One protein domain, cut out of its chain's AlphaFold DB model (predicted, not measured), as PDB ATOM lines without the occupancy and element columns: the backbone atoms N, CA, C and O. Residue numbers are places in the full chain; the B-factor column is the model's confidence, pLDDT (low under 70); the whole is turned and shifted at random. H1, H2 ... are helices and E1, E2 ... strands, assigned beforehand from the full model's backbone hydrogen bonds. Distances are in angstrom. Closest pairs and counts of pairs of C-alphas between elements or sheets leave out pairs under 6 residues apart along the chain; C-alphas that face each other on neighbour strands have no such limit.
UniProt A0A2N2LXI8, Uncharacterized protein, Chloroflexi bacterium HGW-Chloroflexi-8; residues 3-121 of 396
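This is residues 3 to 121 of the 396 residues of an uncharacterized protein of Chloroflexi bacterium HGW-Chloroflexi-8 (UniProt A0A2N2LXI8). Little regular structure: a small three-stranded sheet has H3 over one face, H2 grazes it, H4 meets H2, and H1 lies far out at one end. The 119 printed residues run H1, H2, H3, E1, E2, E3, H4, a mixed class; E1, E2, E3 form a meander, each strand antiparallel to the last. The whole is compact, radius of gyration of the C-alphas 14.6 A, spanning 45 by 36 by 32 A.

H1, residues 9 to 12, is apart from the other elements. H2, residues 18 to 25, touches H4, residues 96 to 104, at Ile 18 and Tyr 96, closest C-alphas 6.6 A. H3, residues 40 to 48, is over E3, residues 79 to 83; Phe 42 and Phe 80 have the closest C-alphas, 7.1 A. E2, residues 70 to 74, forms hairpins with E1, residues 63 to 65 (N 63 and O 72, 3.0 A), and with E3 (N 71 and O 82, 2.8 A). O i to N i+4 pairs within hydrogen-bond range: H2 3 of 4, H3 and H4 3 of 5.

Find H1 at C-alpha 9, (285.832, 323.608, 453.083); H4 ends at C-alpha 104, (282.386, 295.433, 441.010). H3 spans 13.7 A.

The printed part has no cut. H2 to H3, H3 to E1 and E3 to H4 are long links. Residues 10, 23 to 34 and 117 to 121 are under 70.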
ATOM      1  N   PHE A   3     281.051 312.409 450.008       85.38
ATOM      2  CA  PHE A   3     280.896 313.849 449.836       85.38
ATOM      3  C   PHE A   3     279.712 314.359 450.658       85.38
ATOM      4  O   PHE A   3     278.590 313.880 450.488       85.38
ATOM      5  N   ASN A   4     279.953 315.351 451.514       82.44
ATOM      6  CA  ASN A   4     278.913 316.066 452.244       82.44
ATOM      7  C   ASN A   4     278.738 317.470 451.649       82.44
ATOM      8  O   ASN A   4     279.564 318.357 451.861       82.44
ATOM      9  N   SER A   5     277.635 317.682 450.928       85.56
ATOM     10  CA  SER A   5     277.322 318.958 450.272       85.56
ATOM     11  C   SER A   5     277.032 320.106 451.243       85.56
ATOM     12  O   SER A   5     277.106 321.266 450.839       85.56
ATOM     13  N   LEU A   6     276.724 319.799 452.507       85.38
ATOM     14  CA  LEU A   6     276.390 320.774 453.548       85.38
ATOM     15  C   LEU A   6     277.607 321.185 454.394       85.38
ATOM     16  O   LEU A   6     277.549 322.196 455.095       85.38
ATOM     17  N   ALA A   7     278.706 320.426 454.334       81.12
ATOM     18  CA  ALA A   7     279.930 320.725 455.073       81.12
ATOM     19  C   ALA A   7     280.736 321.857 454.409       81.12
ATOM     20  O   ALA A   7     280.668 322.086 453.197       81.12
ATOM     21  N   LYS A   8     281.523 322.593 455.202       80.19
ATOM     22  CA  LYS A   8     282.357 323.695 454.698       80.19
ATOM     23  C   LYS A   8     283.788 323.224 454.438       80.19
ATOM     24  O   LYS A   8     284.348 322.431 455.181       80.19
ATOM     25  N   SER A   9     284.404 323.789 453.395       73.62
ATOM     26  CA  SER A   9     285.832 323.608 453.083       73.62
ATOM     27  C   SER A   9     286.275 322.128 453.048       73.62
ATOM     28  O   SER A   9     285.672 321.344 452.316       73.62
ATOM     29  N   THR A  10     287.313 321.762 453.806       67.31
ATOM     30  CA  THR A  10     287.976 320.450 453.840       67.31
ATOM     31  C   THR A  10     287.156 319.335 454.489       67.31
ATOM     32  O   THR A  10     287.498 318.177 454.304       67.31
ATOM     33  N   GLU A  11     286.065 319.648 455.192       72.25
ATOM     34  CA  GLU A  11     285.161 318.647 455.792       72.25
ATOM     35  C   GLU A  11     284.146 318.081 454.788       72.25
ATOM     36  O   GLU A  11     283.348 317.202 455.109       72.25
ATOM     37  N   ARG A  12     284.155 318.585 453.549       83.19
ATOM     38  CA  ARG A  12     283.274 318.091 452.484       83.19
ATOM     39  C   ARG A  12     283.592 316.683 452.030       83.19
ATOM     40  O   ARG A  12     282.717 316.053 451.447       83.19
ATOM     41  N   TYR A  13     284.811 316.213 452.263       83.69
ATOM     42  CA  TYR A  13     285.243 314.889 451.858       83.69
ATOM     43  C   TYR A  13     285.710 314.121 453.081       83.69
ATOM     44  O   TYR A  13     286.584 314.581 453.808       83.69
ATOM     45  N   THR A  14     285.138 312.941 453.280       83.62
ATOM     46  CA  THR A  14     285.553 312.012 454.332       83.62
ATOM     47  C   THR A  14     285.835 310.642 453.735       83.62
ATOM     48  O   THR A  14     285.353 310.290 452.650       83.62
ATOM     49  N   LEU A  15     286.650 309.848 454.420       87.06
ATOM     50  CA  LEU A  15     286.768 308.434 454.103       87.06
ATOM     51  C   LEU A  15     285.600 307.682 454.745       87.06
ATOM     52  O   LEU A  15     285.134 308.036 455.823       87.06
ATOM     53  N   PHE A  16     285.079 306.693 454.021       87.31
ATOM     54  CA  PHE A  16     284.049 305.818 454.568       87.31
ATOM     55  C   PHE A  16     284.738 304.808 455.492       87.31
ATOM     56  O   PHE A  16     285.780 304.285 455.077       87.31
ATOM     57  N   PRO A  17     284.183 304.500 456.676       88.56
ATOM     58  CA  PRO A  17     284.816 303.608 457.638       88.56
ATOM     59  C   PRO A  17     284.693 302.139 457.210       88.56
ATOM     60  O   PRO A  17     283.929 301.357 457.765       88.56
ATOM     61  N   ILE A  18     285.415 301.743 456.160       88.38
ATOM     62  CA  ILE A  18     285.396 300.365 455.640       88.38
ATOM     63  C   ILE A  18     285.941 299.380 456.689       88.38
ATOM     64  O   ILE A  18     285.455 298.251 456.790       88.38
ATOM     65  N   GLY A  19     286.901 299.815 457.508       84.88
ATOM     66  CA  GLY A  19     287.533 299.022 458.560       84.88
ATOM     67  C   GLY A  19     286.561 298.486 459.604       84.88
ATOM     68  O   GLY A  19     286.732 297.365 460.076       84.88
ATOM     69  N   THR A  20     285.490 299.218 459.924       81.56
ATOM     70  CA  THR A  20     284.498 298.749 460.907       81.56
ATOM     71  C   THR A  20     283.658 297.584 460.387       81.56
ATOM     72  O   THR A  20     283.126 296.808 461.175       81.56
ATOM     73  N   ASN A  21     283.531 297.449 459.064       76.62
ATOM     74  CA  ASN A  21     282.869 296.299 458.447       76.62
ATOM     75  C   ASN A  21     283.834 295.110 458.325       76.62
ATOM     76  O   ASN A  21     283.408 293.961 458.416       76.62
ATOM     77  N   LEU A  22     285.133 295.386 458.155       72.88
ATOM     78  CA  LEU A  22     286.188 294.372 458.162       72.88
ATOM     79  C   LEU A  22     286.284 293.660 459.514       72.88
ATOM     80  O   LEU A  22     286.303 292.435 459.544       72.88
ATOM     81  N   SER A  23     286.269 294.399 460.626       59.44
ATOM     82  CA  SER A  23     286.389 293.813 461.970       59.44
ATOM     83  C   SER A  23     285.235 292.880 462.350       59.44
ATOM     84  O   SER A  23     285.422 291.918 463.094       59.44
ATOM     85  N   GLN A  24     284.040 293.122 461.806       57.62
ATOM     86  CA  GLN A  24     282.889 292.229 461.964       57.62
ATOM     87  C   GLN A  24     283.054 290.925 461.174       57.62
ATOM     88  O   GLN A  24     282.631 289.875 461.646       57.62
ATOM     89  N   LEU A  25     283.682 290.979 459.995       51.81
ATOM     90  CA  LEU A  25     283.980 289.797 459.179       51.81
ATOM     91  C   LEU A  25     285.112 288.956 459.769       51.81
ATOM     92  O   LEU A  25     285.137 287.743 459.578       51.81
ATOM     93  N   THR A  26     286.032 289.589 460.492       52.00
ATOM     94  CA  THR A  26     287.163 288.905 461.112       52.00
ATOM     95  C   THR A  26     286.873 288.408 462.532       52.00
ATOM     96  O   THR A  26     287.715 287.720 463.094       52.00
ATOM     97  N   ASN A  27     285.686 288.681 463.100       51.72
ATOM     98  CA  ASN A  27     285.357 288.461 464.521       51.72
ATOM     99  C   ASN A  27     286.327 289.174 465.492       51.72
ATOM    100  O   ASN A  27     286.479 288.764 466.640       51.72
ATOM    101  N   GLU A  28     286.963 290.261 465.052       55.69
ATOM    102  CA  GLU A  28     288.033 290.975 465.771       55.69
ATOM    103  C   GLU A  28     287.552 292.317 466.316       55.69
ATOM    104  O   GLU A  28     288.241 293.335 466.246       55.69
ATOM    105  N   ILE A  29     286.343 292.358 466.866       50.19
ATOM    106  CA  ILE A  29     286.039 293.454 467.778       50.19
ATOM    107  C   ILE A  29     286.803 293.112 469.052       50.19
ATOM    108  O   ILE A  29     286.396 292.176 469.739       50.19
ATOM    109  N   SER A  30     287.886 293.837 469.360       50.31
ATOM    110  CA  SER A  30     288.501 293.802 470.692       50.31
ATOM    111  C   SER A  30     287.403 294.073 471.720       50.31
ATOM    112  O   SER A  30     286.990 295.211 471.955       50.31
ATOM    113  N   GLN A  31     286.835 293.001 472.273       44.88
ATOM    114  CA  GLN A  31     285.814 293.096 473.293       44.88
ATOM    115  C   GLN A  31     286.524 293.450 474.595       44.88
ATOM    116  O   GLN A  31     287.170 292.607 475.207       44.88
ATOM    117  N   ASN A  32     286.303 294.695 475.018       43.72
ATOM    118  CA  ASN A  32     286.595 295.287 476.325       43.72
ATOM    119  C   ASN A  32     287.939 296.018 476.499       43.72
ATOM    120  O   ASN A  32     288.990 295.415 476.655       43.72
ATOM    121  N   LYS A  33     287.789 297.347 476.634       52.78
ATOM    122  CA  LYS A  33     288.525 298.284 477.507       52.78
ATOM    123  C   LYS A  33     290.053 298.172 477.525       52.78
ATOM    124  O   LYS A  33     290.599 297.527 478.404       52.78
ATOM    125  N   GLU A  34     290.675 298.953 476.649       59.84
ATOM    126  CA  GLU A  34     291.854 299.827 476.817       59.84
ATOM    127  C   GLU A  34     292.082 300.496 475.441       59.84
ATOM    128  O   GLU A  34     291.556 299.995 474.437       59.84
ATOM    129  N   PRO A  35     292.744 301.660 475.338       73.56
ATOM    130  CA  PRO A  35     293.047 302.225 474.027       73.56
ATOM    131  C   PRO A  35     293.973 301.271 473.259       73.56
ATOM    132  O   PRO A  35     295.079 300.985 473.709       73.56
ATOM    133  N   ILE A  36     293.516 300.795 472.097       84.88
ATOM    134  CA  ILE A  36     294.329 299.977 471.187       84.88
ATOM    135  C   ILE A  36     295.547 300.804 470.770       84.88
ATOM    136  O   ILE A  36     295.406 301.924 470.267       84.88
ATOM    137  N   SER A  37     296.742 300.268 471.013       86.19
ATOM    138  CA  SER A  37     297.988 300.982 470.748       86.19
ATOM    139  C   SER A  37     298.339 300.924 469.266       86.19
ATOM    140  O   SER A  37     298.230 299.878 468.627       86.19
ATOM    141  N   ILE A  38     298.794 302.044 468.710       90.00
ATOM    142  CA  ILE A  38     299.283 302.095 467.331       90.00
ATOM    143  C   ILE A  38     300.722 301.590 467.311       90.00
ATOM    144  O   ILE A  38     301.554 302.032 468.108       90.00
ATOM    145  N   TYR A  39     301.025 300.676 466.392       88.25
ATOM    146  CA  TYR A  39     302.385 300.183 466.221       88.25
ATOM    147  C   TYR A  39     303.349 301.339 465.923       88.25
ATOM    148  O   TYR A  39     303.061 302.210 465.103       88.25
ATOM    149  N   LYS A  40     304.506 301.355 466.591       86.81
ATOM    150  CA  LYS A  40     305.432 302.499 466.579       86.81
ATOM    151  C   LYS A  40     305.858 302.903 465.166       86.81
ATOM    152  O   LYS A  40     305.898 304.093 464.871       86.81
ATOM    153  N   GLU A  41     306.128 301.934 464.291       87.56
ATOM    154  CA  GLU A  41     306.521 302.222 462.904       87.56
ATOM    155  C   GLU A  41     305.374 302.811 462.075       87.56
ATOM    156  O   GLU A  41     305.623 303.505 461.098       87.56
ATOM    157  N   PHE A  42     304.119 302.602 462.479       93.12
ATOM    158  CA  PHE A  42     302.942 303.127 461.783       93.12
ATOM    159  C   PHE A  42     302.592 304.561 462.191       93.12
ATOM    160  O   PHE A  42     301.882 305.247 461.452       93.12
ATOM    161  N   LEU A  43     303.100 305.041 463.333       93.00
ATOM    162  CA  LEU A  43     302.818 306.385 463.848       93.00
ATOM    163  C   LEU A  43     303.177 307.513 462.862       93.00
ATOM    164  O   LEU A  43     302.322 308.373 462.648       93.00
ATOM    165  N   PRO A  44     304.355 307.528 462.201       94.62
ATOM    166  CA  PRO A  44     304.694 308.604 461.271       94.62
ATOM    167  C   PRO A  44     303.695 308.732 460.115       94.62
ATOM    168  O   PRO A  44     303.263 309.838 459.787       94.62
ATOM    169  N   LEU A  45     303.278 307.607 459.519       96.25
ATOM    170  CA  LEU A  45     302.281 307.613 458.446       96.25
ATOM    171  C   LEU A  45     300.890 307.988 458.976       96.25
ATOM    172  O   LEU A  45     300.184 308.769 458.338       96.25
ATOM    173  N   TYR A  46     300.512 307.478 460.153       96.31
ATOM    174  CA  TYR A  46     299.262 307.827 460.829       96.31
ATOM    175  C   TYR A  46     299.128 309.346 461.000       96.31
ATOM    176  O   TYR A  46     298.127 309.938 460.592       96.31
ATOM    177  N   GLU A  47     300.160 309.998 461.537       95.81
ATOM    178  CA  GLU A  47     300.197 311.445 461.759       95.81
ATOM    179  C   GLU A  47     300.226 312.237 460.447       95.81
ATOM    180  O   GLU A  47     299.462 313.194 460.291       95.81
ATOM    181  N   ALA A  48     301.038 311.810 459.473       95.75
ATOM    182  CA  ALA A  48     301.110 312.437 458.152       95.75
ATOM    183  C   ALA A  48     299.752 312.426 457.430       95.75
ATOM    184  O   ALA A  48     299.405 313.370 456.712       95.75
ATOM    185  N   LEU A  49     298.945 311.392 457.670       94.44
ATOM    186  CA  LEU A  49     297.585 311.267 457.159       94.44
ATOM    187  C   LEU A  49     296.537 311.983 458.024       94.44
ATOM    188  O   LEU A  49     295.350 311.808 457.781       94.44
ATOM    189  N   LYS A  50     296.929 312.863 458.954       93.12
ATOM    190  CA  LYS A  50     296.049 313.590 459.894       93.12
ATOM    191  C   LYS A  50     295.364 312.705 460.940       93.12
ATOM    192  O   LYS A  50     294.273 313.041 461.404       93.12
ATOM    193  N   ALA A  51     296.017 311.616 461.337       93.56
ATOM    194  CA  ALA A  51     295.623 310.778 462.464       93.56
ATOM    195  C   ALA A  51     294.138 310.368 462.388       93.56
ATOM    196  O   ALA A  51     293.627 310.039 461.314       93.56
ATOM    197  N   GLU A  52     293.423 310.439 463.512       91.69
ATOM    198  CA  GLU A  52     292.025 310.016 463.637       91.69
ATOM    199  C   GLU A  52     291.094 310.727 462.641       91.69
ATOM    200  O   GLU A  52     290.112 310.139 462.200       91.69
ATOM    201  N   GLN A  53     291.417 311.954 462.211       88.94
ATOM    202  CA  GLN A  53     290.555 312.715 461.304       88.94
ATOM    203  C   GLN A  53     290.347 312.013 459.954       88.94
ATOM    204  O   GLN A  53     289.235 312.039 459.427       88.94
ATOM    205  N   ASN A  54     291.394 311.403 459.387       90.75
ATOM    206  CA  ASN A  54     291.269 310.679 458.118       90.75
ATOM    207  C   ASN A  54     291.448 309.177 458.284       90.75
ATOM    208  O   ASN A  54     290.727 308.429 457.636       90.75
ATOM    209  N   VAL A  55     292.390 308.728 459.114       94.62
ATOM    210  CA  VAL A  55     292.687 307.302 459.304       94.62
ATOM    211  C   VAL A  55     291.617 306.630 460.170       94.62
ATOM    212  O   VAL A  55     291.252 305.479 459.926       94.62
ATOM    213  N   GLY A  56     291.056 307.382 461.119       92.94
ATOM    214  CA  GLY A  56     290.153 306.867 462.142       92.94
ATOM    215  C   GLY A  56     290.891 306.138 463.263       92.94
ATOM    216  O   GLY A  56     292.121 306.062 463.276       92.94
ATOM    217  N   LYS A  57     290.133 305.619 464.226       92.12
ATOM    218  CA  LYS A  57     290.692 304.912 465.384       92.12
ATOM    219  C   LYS A  57     291.254 303.545 464.988       92.12
ATOM    220  O   LYS A  57     290.717 302.920 464.070       92.12
ATOM    221  N   PRO A  58     292.298 303.052 465.677       91.69
ATOM    222  CA  PRO A  58     292.712 301.662 465.534       91.69
ATOM    223  C   PRO A  58     291.576 300.736 465.984       91.69
ATOM    224  O   PRO A  58     290.922 300.986 466.997       91.69
ATOM    225  N   ILE A  59     291.333 299.683 465.206       87.94
ATOM    226  CA  ILE A  59     290.320 298.654 465.478       87.94
ATOM    227  C   ILE A  59     290.971 297.340 465.917       87.94
ATOM    228  O   ILE A  59     290.347 296.572 466.643       87.94
ATOM    229  N   THR A  60     292.218 297.089 465.511       84.12
ATOM    230  CA  THR A  60     292.976 295.900 465.919       84.12
ATOM    231  C   THR A  60     294.309 296.293 466.529       84.12
ATOM    232  O   THR A  60     294.900 297.310 466.153       84.12
ATOM    233  N   ASP A  61     294.827 295.439 467.407       83.31
ATOM    234  CA  ASP A  61     296.265 295.401 467.642       83.31
ATOM    235  C   ASP A  61     296.987 295.019 466.340       83.31
ATOM    236  O   ASP A  61     296.391 294.539 465.363       83.31
ATOM    237  N   VAL A  62     298.280 295.306 466.301       86.56
ATOM    238  CA  VAL A  62     299.148 294.890 465.201       86.56
ATOM    239  C   VAL A  62     299.369 293.382 465.248       86.56
ATOM    240  O   VAL A  62     299.529 292.782 466.312       86.56
ATOM    241  N   ARG A  63     299.364 292.775 464.068       84.81
ATOM    242  CA  ARG A  63     299.401 291.327 463.874       84.81
ATOM    243  C   ARG A  63     300.358 290.944 462.764       84.81
ATOM    244  O   ARG A  63     300.619 291.753 461.874       84.81
ATOM    245  N   PHE A  64     300.801 289.693 462.777       85.31
ATOM    246  CA  PHE A  64     301.555 289.124 461.671       85.31
ATOM    247  C   PHE A  64     300.648 288.318 460.739       85.31
ATOM    248  O   PHE A  64     299.849 287.484 461.187       85.31
ATOM    249  N   ASN A  65     300.779 288.580 459.439       83.12
ATOM    250  CA  ASN A  65     300.186 287.790 458.373       83.12
ATOM    251  C   ASN A  65     301.285 286.911 457.747       83.12
ATOM    252  O   ASN A  65     302.107 287.433 456.991       83.12
ATOM    253  N   PRO A  66     301.295 285.595 458.037       76.88
ATOM    254  CA  PRO A  66     302.343 284.690 457.568       76.88
ATOM    255  C   PRO A  66     302.261 284.367 456.074       76.88
ATOM    256  O   PRO A  66     303.229 283.868 455.519       76.88
ATOM    257  N   LEU A  67     301.131 284.633 455.407       75.00
ATOM    258  CA  LEU A  67     301.038 284.439 453.956       75.00
ATOM    259  C   LEU A  67     301.695 285.571 453.185       75.00
ATOM    260  O   LEU A  67     302.420 285.330 452.225       75.00
ATOM    261  N   ASP A  68     301.410 286.796 453.615       77.88
ATOM    262  CA  ASP A  68     301.876 288.005 452.941       77.88
ATOM    263  C   ASP A  68     303.209 288.509 453.527       77.88
ATOM    264  O   ASP A  68     303.685 289.564 453.110       77.88
ATOM    265  N   GLN A  69     303.776 287.788 454.510       80.38
ATOM    266  CA  GLN A  69     305.006 288.122 455.246       80.38
ATOM    267  C   GLN A  69     305.058 289.593 455.659       80.38
ATOM    268  O   GLN A  69     305.964 290.357 455.316       80.38
ATOM    269  N   ARG A  70     304.017 290.034 456.372       86.69
ATOM    270  CA  ARG A  70     303.864 291.442 456.746       86.69
ATOM    271  C   ARG A  70     303.197 291.627 458.099       86.69
ATOM    272  O   ARG A  70     302.341 290.844 458.515       86.69
ATOM    273  N   LEU A  71     303.567 292.718 458.755       88.06
ATOM    274  CA  LEU A  71     302.848 293.265 459.898       88.06
ATOM    275  C   LEU A  71     301.671 294.089 459.394       88.06
ATOM    276  O   LEU A  71     301.829 294.864 458.454       88.06
ATOM    277  N   GLU A  72     300.512 293.967 460.030       90.19
ATOM    278  CA  GLU A  72     299.303 294.702 459.657       90.19
ATOM    279  C   GLU A  72     298.623 295.312 460.879       90.19
ATOM    280  O   GLU A  72     298.587 294.702 461.947       90.19
ATOM    281  N   GLN A  73     298.005 296.480 460.705       90.62
ATOM    282  CA  GLN A  73     297.096 297.066 461.690       90.62
ATOM    283  C   GLN A  73     295.936 297.768 460.991       90.62
ATOM    284  O   GLN A  73     296.113 298.460 459.985       90.62
ATOM    285  N   TYR A  74     294.733 297.585 461.529       91.06
ATOM    286  CA  TYR A  74     293.499 298.033 460.901       91.06
ATOM    287  C   TYR A  74     292.924 299.213 461.671       91.06
ATOM    288  O   TYR A  74     292.838 299.187 462.898       91.06
ATOM    289  N   PHE A  75     292.490 300.230 460.933       93.31
ATOM    290  CA  PHE A  75     291.830 301.423 461.449       93.31
ATOM    291  C   PHE A  75     290.459 301.571 460.788       93.31
ATOM    292  O   PHE A  75     290.158 300.891 459.801       93.31
ATOM    293  N   GLU A  76     289.616 302.450 461.329       91.50
ATOM    294  CA  GLU A  76     288.244 302.647 460.837       91.50
ATOM    295  C   GLU A  76     288.195 302.948 459.341       91.50
ATOM    296  O   GLU A  76     287.403 302.334 458.628       91.50
ATOM    297  N   ASN A  77     289.067 303.820 458.839       92.62
ATOM    298  CA  ASN A  77     288.985 304.289 457.456       92.62
ATOM    299  C   ASN A  77     290.080 303.725 456.545       92.62
ATOM    300  O   ASN A  77     289.881 303.669 455.330       92.62
ATOM    301  N   LEU A  78     291.224 303.329 457.108       93.81
ATOM    302  CA  LEU A  78     292.387 302.814 456.384       93.81
ATOM    303  C   LEU A  78     292.993 301.617 457.125       93.81
ATOM    304  O   LEU A  78     292.719 301.392 458.299       93.81
ATOM    305  N   GLY A  79     293.835 300.852 456.442       93.25
ATOM    306  CA  GLY A  79     294.651 299.811 457.058       93.25
ATOM    307  C   GLY A  79     296.099 300.001 456.652       93.25
ATOM    308  O   GLY A  79     296.360 300.440 455.530       93.25
ATOM    309  N   PHE A  80     297.020 299.697 457.555       95.31
ATOM    310  CA  PHE A  80     298.454 299.826 457.329       95.31
ATOM    311  C   PHE A  80     299.118 298.461 457.333       95.31
ATOM    312  O   PHE A  80     298.685 297.559 458.054       95.31
ATOM    313  N   TYR A  81     300.174 298.331 456.538       93.12
ATOM    314  CA  TYR A  81     301.055 297.180 456.598       93.12
ATOM    315  C   TYR A  81     302.514 297.568 456.356       93.12
ATOM    316  O   TYR A  81     302.792 298.609 455.764       93.12
ATOM    317  N   ARG A  82     303.430 296.708 456.797       90.62
ATOM    318  CA  ARG A  82     304.869 296.750 456.498       90.62
ATOM    319  C   ARG A  82     305.320 295.325 456.219       90.62
ATOM    320  O   ARG A  82     305.052 294.455 457.053       90.62
ATOM    321  N   ARG A  83     305.956 295.066 455.080       86.38
ATOM    322  CA  ARG A  83     306.509 293.737 454.803       86.38
ATOM    323  C   ARG A  83     307.759 293.507 455.639       86.38
ATOM    324  O   ARG A  83     308.384 294.442 456.137       86.38
ATOM    325  N   VAL A  84     308.101 292.248 455.850       79.81
ATOM    326  CA  VAL A  84     309.275 291.888 456.650       79.81
ATOM    327  C   VAL A  84     310.569 292.317 455.957       79.81
ATOM    328  O   VAL A  84     311.474 292.808 456.636       79.81
ATOM    329  N   ASP A  85     310.614 292.214 454.628       77.12
ATOM    330  CA  ASP A  85     311.742 292.590 453.769       77.12
ATOM    331  C   ASP A  85     311.852 294.097 453.494       77.12
ATOM    332  O   ASP A  85     312.899 294.561 453.030       77.12
ATOM    333  N   ASP A  86     310.820 294.875 453.826       82.75
ATOM    334  CA  ASP A  86     310.875 296.328 453.723       82.75
ATOM    335  C   ASP A  86     311.891 296.900 454.742       82.75
ATOM    336  O   ASP A  86     312.030 296.392 455.866       82.75
ATOM    337  N   PRO A  87     312.591 298.000 454.418       79.75
ATOM    338  CA  PRO A  87     313.299 298.814 455.400       79.75
ATOM    339  C   PRO A  87     312.414 299.201 456.600       79.75
ATOM    340  O   PRO A  87     311.198 299.374 456.488       79.75
ATOM    341  N   SER A  88     313.018 299.364 457.781       75.00
ATOM    342  CA  SER A  88     312.272 299.831 458.959       75.00
ATOM    343  C   SER A  88     311.639 301.203 458.691       75.00
ATOM    344  O   SER A  88     312.278 302.101 458.139       75.00
ATOM    345  N   GLY A  89     310.370 301.353 459.071       78.75
ATOM    346  CA  GLY A  89     309.565 302.553 458.849       78.75
ATOM    347  C   GLY A  89     308.930 302.677 457.460       78.75
ATOM    348  O   GLY A  89     308.170 303.622 457.240       78.75
ATOM    349  N   GLU A  90     309.185 301.755 456.527       89.88
ATOM    350  CA  GLU A  90     308.530 301.755 455.215       89.88
ATOM    351  C   GLU A  90     307.119 301.153 455.314       89.88
ATOM    352  O   GLU A  90     306.908 299.948 455.265       89.88
ATOM    353  N   VAL A  91     306.132 302.024 455.533       93.56
ATOM    354  CA  VAL A  91     304.733 301.637 455.773       93.56
ATOM    355  C   VAL A  91     303.870 301.922 454.552       93.56
ATOM    356  O   VAL A  91     303.936 302.992 453.942       93.56
ATOM    357  N   HIS A  92     302.979 300.987 454.252       95.44
ATOM    358  CA  HIS A  92     302.081 301.020 453.110       95.44
ATOM    359  C   HIS A  92     300.605 300.951 453.525       95.44
ATOM    360  O   HIS A  92     300.260 300.669 454.675       95.44
ATOM    361  N   LEU A  93     299.709 301.210 452.565       94.94
ATOM    362  CA  LEU A  93     298.259 301.173 452.762       94.94
ATOM    363  C   LEU A  93     297.650 299.879 452.225       94.94
ATOM    364  O   LEU A  93     297.841 299.529 451.061       94.94
ATOM    365  N   LEU A  94     296.819 299.232 453.037       92.31
ATOM    366  CA  LEU A  94     295.941 298.160 452.589       92.31
ATOM    367  C   LEU A  94     294.863 298.703 451.637       92.31
ATOM    368  O   LEU A  94     294.275 299.769 451.846       92.31
ATOM    369  N   SER A  95     294.544 297.922 450.610       91.19
ATOM    370  CA  SER A  95     293.599 298.250 449.540       91.19
ATOM    371  C   SER A  95     292.132 298.103 449.978       91.19
ATOM    372  O   SER A  95     291.354 297.358 449.379       91.19
ATOM    373  N   TYR A  96     291.718 298.851 451.006       89.94
ATOM    374  CA  TYR A  96     290.344 298.855 451.537       89.94
ATOM    375  C   TYR A  96     289.286 299.150 450.467       89.94
ATOM    376  O   TYR A  96     288.199 298.580 450.487       89.94
ATOM    377  N   GLY A  97     289.598 300.037 449.516       87.19
ATOM    378  CA  GLY A  97     288.689 300.374 448.422       87.19
ATOM    379  C   GLY A  97     288.392 299.173 447.524       87.19
ATOM    380  O   GLY A  97     287.225 298.887 447.272       87.19
ATOM    381  N   VAL A  98     289.432 298.445 447.101       85.62
ATOM    382  CA  VAL A  98     289.287 297.208 446.314       85.62
ATOM    383  C   VAL A  98     288.513 296.169 447.121       85.62
ATOM    384  O   VAL A  98     287.596 295.542 446.595       85.62
ATOM    385  N   PHE A  99     288.812 296.060 448.419       84.06
ATOM    386  CA  PHE A  99     288.099 295.162 449.319       84.06
ATOM    387  C   PHE A  99     286.592 295.437 449.369       84.06
ATOM    388  O   PHE A  99     285.793 294.543 449.103       84.06
ATOM    389  N   ALA A 100     286.189 296.675 449.670       85.56
ATOM    390  CA  ALA A 100     284.775 297.030 449.808       85.56
ATOM    391  C   ALA A 100     284.002 296.946 448.485       85.56
ATOM    392  O   ALA A 100     282.792 296.735 448.468       85.56
ATOM    393  N   CYS A 101     284.701 297.151 447.376       85.50
ATOM    394  CA  CYS A 101     284.154 297.129 446.030       85.50
ATOM    395  C   CYS A 101     283.864 295.703 445.528       85.50
ATOM    396  O   CYS A 101     282.899 295.494 444.786       85.50
ATOM    397  N   GLY A 102     284.664 294.720 445.961       77.44
ATOM    398  CA  GLY A 102     284.491 293.311 445.614       77.44
ATOM    399  C   GLY A 102     284.502 293.076 444.101       77.44
ATOM    400  O   GLY A 102     285.325 293.630 443.377       77.44
ATOM    401  N   GLU A 103     283.551 292.285 443.601       72.25
ATOM    402  CA  GLU A 103     283.451 291.934 442.172       72.25
ATOM    403  C   GLU A 103     283.136 293.115 441.249       72.25
ATOM    404  O   GLU A 103     283.305 293.008 440.036       72.25
ATOM    405  N   ASN A 104     282.679 294.241 441.802       82.88
ATOM    406  CA  ASN A 104     282.386 295.433 441.010       82.88
ATOM    407  C   ASN A 104     283.655 296.212 440.642       82.88
ATOM    408  O   ASN A 104     283.574 297.194 439.901       82.88
ATOM    409  N   CYS A 105     284.816 295.811 441.164       80.50
ATOM    410  CA  CYS A 105     286.063 296.491 440.874       80.50
ATOM    411  C   CYS A 105     286.654 296.059 439.541       80.50
ATOM    412  O   CYS A 105     286.813 294.882 439.240       80.50
ATOM    413  N   THR A 106     287.020 297.056 438.741       80.00
ATOM    414  CA  THR A 106     287.680 296.871 437.447       80.00
ATOM    415  C   THR A 106     289.193 296.693 437.569       80.00
ATOM    416  O   THR A 106     289.843 296.401 436.568       80.00
ATOM    417  N   TYR A 107     289.753 296.846 438.774       78.25
ATOM    418  CA  TYR A 107     291.183 296.738 439.048       78.25
ATOM    419  C   TYR A 107     291.430 295.878 440.299       78.25
ATOM    420  O   TYR A 107     290.684 296.023 441.274       78.25
ATOM    421  N   PRO A 108     292.454 295.004 440.290       77.06
ATOM    422  CA  PRO A 108     292.847 294.233 441.465       77.06
ATOM    423  C   PRO A 108     293.609 295.104 442.474       77.06
ATOM    424  O   PRO A 108     294.025 296.226 442.176       77.06
ATOM    425  N   ALA A 109     293.816 294.570 443.679       82.44
ATOM    426  CA  ALA A 109     294.755 295.158 444.625       82.44
ATOM    427  C   ALA A 109     296.184 295.045 444.071       82.44
ATOM    428  O   ALA A 109     296.511 294.095 443.360       82.44
ATOM    429  N   SER A 110     297.042 296.012 444.401       83.62
ATOM    430  CA  SER A 110     298.474 295.882 444.107       83.62
ATOM    431  C   SER A 110     299.077 294.761 444.952       83.62
ATOM    432  O   SER A 110     298.617 294.541 446.077       83.62
ATOM    433  N   ARG A 111     300.114 294.091 444.436       80.12
ATOM    434  CA  ARG A 111     300.776 292.988 445.139       80.12
ATOM    435  C   ARG A 111     301.221 293.417 446.538       80.12
ATOM    436  O   ARG A 111     301.888 294.439 446.696       80.12
ATOM    437  N   GLY A 112     300.885 292.637 447.552       79.94
ATOM    438  CA  GLY A 112     301.169 292.927 448.957       79.94
ATOM    439  C   GLY A 112     300.236 293.928 449.605       79.94
ATOM    440  O   GLY A 112     300.491 294.276 450.747       79.94
ATOM    441  N   SER A 113     299.197 294.426 448.928       87.62
ATOM    442  CA  SER A 113     298.261 295.412 449.499       87.62
ATOM    443  C   SER A 113     296.844 294.877 449.677       87.62
ATOM    444  O   SER A 113     295.988 295.581 450.215       87.62
ATOM    445  N   ALA A 114     296.554 293.666 449.195       85.88
ATOM    446  CA  ALA A 114     295.233 293.069 449.336       85.88
ATOM    447  C   ALA A 114     294.866 292.952 450.820       85.88
ATOM    448  O   ALA A 114     295.707 292.612 451.642       85.88
ATOM    449  N   VAL A 115     293.614 293.241 451.174       84.75
ATOM    450  CA  VAL A 115     293.146 293.036 452.548       84.75
ATOM    451  C   VAL A 115     292.961 291.542 452.779       84.75
ATOM    452  O   VAL A 115     292.120 290.924 452.136       84.75
ATOM    453  N   SER A 116     293.701 290.960 453.715       72.69
ATOM    454  CA  SER A 116     293.531 289.547 454.045       72.69
ATOM    455  C   SER A 116     292.238 289.311 454.838       72.69
ATOM    456  O   SER A 116     292.037 289.879 455.913       72.69
ATOM    457  N   ASN A 117     291.367 288.446 454.310       64.75
ATOM    458  CA  ASN A 117     290.181 287.922 455.004       64.75
ATOM    459  C   ASN A 117     290.476 286.612 455.754       64.75
ATOM    460  O   ASN A 117     289.561 285.868 456.109       64.75
ATOM    461  N   GLN A 118     291.755 286.291 455.955       62.06
ATOM    462  CA  GLN A 118     292.143 284.987 456.467       62.06
ATOM    463  C   GLN A 118     291.945 284.852 457.985       62.06
ATOM    464  O   GLN A 118     292.201 285.801 458.726       62.06
ATOM    465  N   PRO A 119     291.554 283.654 458.463       51.62
ATOM    466  CA  PRO A 119     291.453 283.354 459.892       51.62
ATOM    467  C   PRO A 119     292.819 283.103 460.548       51.62
ATOM    468  O   PRO A 119     292.898 282.983 461.765       51.62
ATOM    469  N   PHE A 120     293.892 282.973 459.760       59.69
ATOM    470  CA  PHE A 120     295.219 282.628 460.255       59.69
ATOM    471  C   PHE A 120     296.045 283.891 460.467       59.69
ATOM    472  O   PHE A 120     296.770 284.347 459.585       59.69
ATOM    473  N   LYS A 121     295.847 284.488 461.636       68.50
ATOM    474  CA  LYS A 121     296.569 285.666 462.100       68.50
ATOM    475  C   LYS A 121     297.280 285.301 463.377       68.50
ATOM    476  O   LYS A 121     296.761 284.540 464.192       68.50
TER     477      LYS A 121